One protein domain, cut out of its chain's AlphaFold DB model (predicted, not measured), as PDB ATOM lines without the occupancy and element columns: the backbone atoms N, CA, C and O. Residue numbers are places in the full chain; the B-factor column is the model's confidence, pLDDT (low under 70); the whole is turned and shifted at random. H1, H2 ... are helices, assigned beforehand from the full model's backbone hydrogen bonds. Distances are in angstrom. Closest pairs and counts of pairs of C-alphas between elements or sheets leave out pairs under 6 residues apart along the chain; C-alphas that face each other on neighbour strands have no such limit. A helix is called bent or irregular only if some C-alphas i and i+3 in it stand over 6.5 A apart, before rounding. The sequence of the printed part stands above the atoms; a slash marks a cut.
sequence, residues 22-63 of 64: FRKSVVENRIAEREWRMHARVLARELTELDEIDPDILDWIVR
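AT A GLANCE: This is residues 22 to 63 of the 64 residues of an uncharacterized protein of Mesorhizobium sp. B2-1-3A (UniProt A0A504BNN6). Look for one long helix, H2, with two short helices, H1 and H3, packed steeply across it, their contacts on H2 falling within its residues 36 to 43. H1 and H3 come near each other at Phe 22 and Ile 61, and after H2 the chain folds back through residues 49 to 54 to reach H3. The printed part has 42 residues with three named helices, in the order H1, H2, H3, and no named strand; the class is all helix. It is compact, with a radius of gyration of the C-alphas of 9.7 A, and rounded, spanning 25 by 18 by 13 A.

HOW THE PARTS SIT: Begin with H2, residues 33 to 48, which is irregular: C-alphas 34 and 37 are 7.1 A apart. H3, residues 55 to 62, touches H2 at residues 36 to 41 alone; the closest C-alphas, those of Trp 36 and Val 62, are 6.2 A apart. They run opposite ways at a steep tilt of 68 degrees, only just short of about perpendicular. H1, residues 22 to 28, touches H2 at residues 36 to 43 alone; the closest C-alphas, those of Phe 22 and Ala 40, are 6.2 A apart. They run opposite ways at a steep tilt of 60 degrees. H1 and H3 are close but not clearly touching, their closest C-alphas, those of Phe 22 and Ile 61, 7.5 A apart; they run the same way at a steep tilt of 39 degrees. Each O i to N i+4 pair is within hydrogen-bond range in H1 and H3, and 10 of 12 are in H2.

IN THESE COORDINATES: Find C-alpha 33 at (274.918, 224.660, 236.261); from there H2 runs 22.6 A to C-alpha 48 at (261.502, 210.436, 224.885). H1 begins at C-alpha 22, (266.697, 216.146, 235.838), and is 9.8 A long, and H3, 10.7 A long, ends at C-alpha 62, (266.877, 223.770, 233.756).

THE WHOLE: The C-alphas farthest apart, those of Glu 28 and Glu 52, are 25.6 A apart. The printed part has no cut; the link from H1 to H2 is tight and that from H2 to H3 is short. The mean pLDDT of the printed part is 88.2, and no printed residue is under 70.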
ATOM      1  N   PHE A  22     265.619 215.172 235.955       92.88
ATOM      2  CA  PHE A  22     266.697 216.146 235.838       92.88
ATOM      3  C   PHE A  22     267.093 216.695 237.208       92.88
ATOM      4  O   PHE A  22     268.255 216.569 237.592       92.88
ATOM      5  N   ARG A  23     266.136 217.226 237.989       92.06
ATOM      6  CA  ARG A  23     266.397 217.766 239.337       92.06
ATOM      7  C   ARG A  23     267.039 216.737 240.261       92.06
ATOM      8  O   ARG A  23     267.946 217.075 241.017       92.06
ATOM      9  N   LYS A  24     266.574 215.490 240.206       93.19
ATOM     10  CA  LYS A  24     267.137 214.409 241.015       93.19
ATOM     11  C   LYS A  24     268.580 214.113 240.594       93.19
ATOM     12  O   LYS A  24     269.483 214.148 241.424       93.19
ATOM     13  N   SER A  25     268.802 213.966 239.291       91.44
ATOM     14  CA  SER A  25     270.105 213.646 238.713       91.44
ATOM     15  C   SER A  25     271.153 214.740 238.950       91.44
ATOM     16  O   SER A  25     272.289 214.424 239.296       91.44
ATOM     17  N   VAL A  26     270.793 216.029 238.850       92.19
ATOM     18  CA  VAL A  26     271.746 217.123 239.129       92.19
ATOM     19  C   VAL A  26     272.173 217.172 240.595       92.19
ATOM     20  O   VAL A  26     273.324 217.507 240.873       92.19
ATOM     21  N   VAL A  27     271.285 216.806 241.527       92.25
ATOM     22  CA  VAL A  27     271.598 216.731 242.963       92.25
ATOM     23  C   VAL A  27     272.436 215.492 243.270       92.25
ATOM     24  O   VAL A  27     273.460 215.608 243.944       92.25
ATOM     25  N   GLU A  28     272.037 214.328 242.756       94.00
ATOM     26  CA  GLU A  28     272.732 213.050 242.969       94.00
ATOM     27  C   GLU A  28     274.158 213.085 242.402       94.00
ATOM     28  O   GLU A  28     275.112 212.730 243.093       94.00
ATOM     29  N   ASN A  29     274.320 213.603 241.183       90.50
ATOM     30  CA  ASN A  29     275.600 213.615 240.472       90.50
ATOM     31  C   ASN A  29     276.390 214.924 240.652       90.50
ATOM     32  O   ASN A  29     277.461 215.074 240.066       90.50
ATOM     33  N   ARG A  30     275.876 215.879 241.445       91.75
ATOM     34  CA  ARG A  30     276.463 217.220 241.657       91.75
ATOM     35  C   ARG A  30     276.850 217.912 240.346       91.75
ATOM     36  O   ARG A  30     277.958 218.432 240.194       91.75
ATOM     37  N   ILE A  31     275.927 217.905 239.388       92.25
ATOM     38  CA  ILE A  31     276.154 218.461 238.053       92.25
ATOM     39  C   ILE A  31     276.213 219.988 238.154       92.25
ATOM     40  O   ILE A  31     275.315 220.619 238.713       92.25
ATOM     41  N   ALA A  32     277.269 220.586 237.604       91.69
ATOM     42  CA  ALA A  32     277.435 222.035 237.583       91.69
ATOM     43  C   ALA A  32     276.408 222.706 236.656       91.69
ATOM     44  O   ALA A  32     276.107 222.175 235.591       91.69
ATOM     45  N   GLU A  33     275.942 223.907 237.011       88.62
ATOM     46  CA  GLU A  33     274.918 224.660 236.261       88.62
ATOM     47  C   GLU A  33     275.256 224.854 234.775       88.62
ATOM     48  O   GLU A  33     274.381 224.778 233.919       88.62
ATOM     49  N   ARG A  34     276.541 225.015 234.443       90.12
ATOM     50  CA  ARG A  34     277.008 225.094 233.047       90.12
ATOM     51  C   ARG A  34     276.708 223.832 232.220       90.12
ATOM     52  O   ARG A  34     276.510 223.933 231.016       90.12
ATOM     53  N   GLU A  35     276.643 222.668 232.864       91.12
ATOM     54  CA  GLU A  35     276.386 221.373 232.223       91.12
ATOM     55  C   GLU A  35     274.890 221.029 232.211       91.12
ATOM     56  O   GLU A  35     274.481 220.084 231.541       91.12
ATOM     57  N   TRP A  36     274.048 221.785 232.925       92.31
ATOM     58  CA  TRP A  36     272.624 221.473 233.086       92.31
ATOM     59  C   TRP A  36     271.897 221.364 231.756       92.31
ATOM     60  O   TRP A  36     271.128 220.431 231.554       92.31
ATOM     61  N   ARG A  37     272.178 222.273 230.821       89.38
ATOM     62  CA  ARG A  37     271.534 222.265 229.504       89.38
ATOM     63  C   ARG A  37     271.923 221.041 228.677       89.38
ATOM     64  O   ARG A  37     271.073 220.450 228.017       89.38
ATOM     65  N   MET A  38     273.197 220.653 228.725       90.38
ATOM     66  CA  MET A  38     273.684 219.454 228.043       90.38
ATOM     67  C   MET A  38     273.090 218.195 228.678       90.38
ATOM     68  O   MET A  38     272.585 217.332 227.966       90.38
ATOM     69  N   HIS A  39     273.077 218.132 230.010       91.88
ATOM     70  CA  HIS A  39     272.513 217.015 230.760       91.88
ATOM     71  C   HIS A  39     271.012 216.852 230.519       91.88
ATOM     72  O   HIS A  39     270.556 215.752 230.227       91.88
ATOM     73  N   ALA A  40     270.248 217.947 230.560       90.69
ATOM     74  CA  ALA A  40     268.820 217.944 230.259       90.69
ATOM     75  C   ALA A  40     268.546 217.413 228.848       90.69
ATOM     76  O   ALA A  40     267.649 216.599 228.678       90.69
ATOM     77  N   ARG A  41     269.350 217.807 227.852       89.69
ATOM     78  CA  ARG A  41     269.233 217.303 226.476       89.69
ATOM     79  C   ARG A  41     269.505 215.802 226.372       89.69
ATOM     80  O   ARG A  41     268.770 215.108 225.678       89.69
ATOM     81  N   VAL A  42     270.552 215.305 227.032       90.38
ATOM     82  CA  VAL A  42     270.867 213.865 227.044       90.38
ATOM     83  C   VAL A  42     269.725 213.088 227.695       90.38
ATOM     84  O   VAL A  42     269.189 212.173 227.082       90.38
ATOM     85  N   LEU A  43     269.283 213.529 228.873       89.75
ATOM     86  CA  LEU A  43     268.173 212.919 229.601       89.75
ATOM     87  C   LEU A  43     266.875 212.925 228.776       89.75
ATOM     88  O   LEU A  43     266.141 211.943 228.763       89.75
ATOM     89  N   ALA A  44     266.607 214.024 228.064       87.19
ATOM     90  CA  ALA A  44     265.452 214.182 227.186       87.19
ATOM     91  C   ALA A  44     265.432 213.144 226.069       87.19
ATOM     92  O   ALA A  44     264.412 212.489 225.850       87.19
ATOM     93  N   ARG A  45     266.577 212.959 225.412       87.19
ATOM     94  CA  ARG A  45     266.754 211.959 224.360       87.19
ATOM     95  C   ARG A  45     266.617 210.538 224.896       87.19
ATOM     96  O   ARG A  45     266.017 209.707 224.231       87.19
ATOM     97  N   GLU A  46     267.133 210.259 226.092       87.69
ATOM     98  CA  GLU A  46     266.988 208.939 226.717       87.69
ATOM     99  C   GLU A  46     265.542 208.629 227.128       87.69
ATOM    100  O   GLU A  46     265.117 207.483 227.023       87.69
ATOM    101  N   LEU A  47     264.777 209.632 227.572       83.81
ATOM    102  CA  LEU A  47     263.413 209.434 228.070       83.81
ATOM    103  C   LEU A  47     262.355 209.405 226.961       83.81
ATOM    104  O   LEU A  47     261.402 208.636 227.038       83.81
ATOM    105  N   THR A  48     262.503 210.262 225.953       81.38
ATOM    106  CA  THR A  48     261.502 210.436 224.885       81.38
ATOM    107  C   THR A  48     261.878 209.713 223.593       81.38
ATOM    108  O   THR A  48     261.046 209.597 222.694       81.38
ATOM    109  N   GLU A  49     263.126 209.240 223.491       81.38
ATOM    110  CA  GLU A  49     263.735 208.699 222.267       81.38
ATOM    111  C   GLU A  49     263.745 209.706 221.100       81.38
ATOM    112  O   GLU A  49     263.930 209.331 219.943       81.38
ATOM    113  N   LEU A  50     263.562 210.997 221.402       80.12
ATOM    114  CA  LEU A  50     263.580 212.069 220.418       80.12
ATOM    115  C   LEU A  50     264.981 212.618 220.229       80.12
ATOM    116  O   LEU A  50     265.668 212.980 221.184       80.12
ATOM    117  N   ASP A  51     265.380 212.710 218.965       74.25
ATOM    118  CA  ASP A  51     266.683 213.255 218.599       74.25
ATOM    119  C   ASP A  51     266.716 214.788 218.736       74.25
ATOM    120  O   ASP A  51     267.737 215.357 219.131       74.25
ATOM    121  N   GLU A  52     265.570 215.444 218.514       77.25
ATOM    122  CA  GLU A  52     265.387 216.882 218.699       77.25
ATOM    123  C   GLU A  52     264.285 217.175 219.723       77.25
ATOM    124  O   GLU A  52     263.127 216.797 219.565       77.25
ATOM    125  N   ILE A  53     264.675 217.886 220.780       81.75
ATOM    126  CA  ILE A  53     263.785 218.449 221.795       81.75
ATOM    127  C   ILE A  53     263.838 219.959 221.626       81.75
ATOM    128  O   ILE A  53     264.922 220.525 221.452       81.75
ATOM    129  N   ASP A  54     262.681 220.607 221.723       84.56
ATOM    130  CA  ASP A  54     262.604 222.055 221.634       84.56
ATOM    131  C   ASP A  54     263.506 222.726 222.699       84.56
ATOM    132  O   ASP A  54     263.466 222.371 223.886       84.56
ATOM    133  N   PRO A  55     264.367 223.679 222.306       84.81
ATOM    134  CA  PRO A  55     265.304 224.315 223.224       84.81
ATOM    135  C   PRO A  55     264.624 225.126 224.334       84.81
ATOM    136  O   PRO A  55     265.257 225.326 225.372       84.81
ATOM    137  N   ASP A  56     263.380 225.573 224.146       87.94
ATOM    138  CA  ASP A  56     262.583 226.282 225.153       87.94
ATOM    139  C   ASP A  56     262.109 225.317 226.250       87.94
ATOM    140  O   ASP A  56     262.176 225.640 227.436       87.94
ATOM    141  N   ILE A  57     261.766 224.072 225.886       85.62
ATOM    142  CA  ILE A  57     261.488 222.996 226.853       85.62
ATOM    143  C   ILE A  57     262.734 222.714 227.697       85.62
ATOM    144  O   ILE A  57     262.646 222.629 228.922       85.62
ATOM    145  N   LEU A  58     263.911 222.607 227.072       87.56
ATOM    146  CA  LEU A  58     265.163 222.410 227.808       87.56
ATOM    147  C   LEU A  58     265.448 223.574 228.762       87.56
ATOM    148  O   LEU A  58     265.852 223.330 229.899       87.56
ATOM    149  N   ASP A  59     265.216 224.816 228.328       89.50
ATOM    150  CA  ASP A  59     265.360 226.003 229.175       89.50
ATOM    151  C   ASP A  59     264.390 225.957 230.367       89.50
ATOM    152  O   ASP A  59     264.790 226.160 231.513       89.50
ATOM    153  N   TRP A  60     263.131 225.588 230.128       90.00
ATOM    154  CA  TRP A  60     262.120 225.429 231.173       90.00
ATOM    155  C   TRP A  60     262.488 224.353 232.206       90.00
ATOM    156  O   TRP A  60     262.223 224.518 233.398       90.00
ATOM    157  N   ILE A  61     263.141 223.274 231.774       87.75
ATOM    158  CA  ILE A  61     263.565 222.169 232.644       87.75
ATOM    159  C   ILE A  61     264.738 222.568 233.536       87.75
ATOM    160  O   ILE A  61     264.739 222.234 234.725       87.75
ATOM    161  N   VAL A  62     265.718 223.290 232.985       88.75
ATOM    162  CA  VAL A  62     266.877 223.770 233.756       88.75
ATOM    163  C   VAL A  62     266.541 224.978 234.633       88.75
ATOM    164  O   VAL A  62     267.296 225.291 235.555       88.75
ATOM    165  N   ARG A  63     265.405 225.647 234.391       85.56
ATOM    166  CA  ARG A  63     264.908 226.722 235.257       85.56
ATOM    167  C   ARG A  63     264.512 226.193 236.636       85.56
ATOM    168  O   ARG A  63     263.803 225.192 236.792       85.56
TER     169      ARG A  63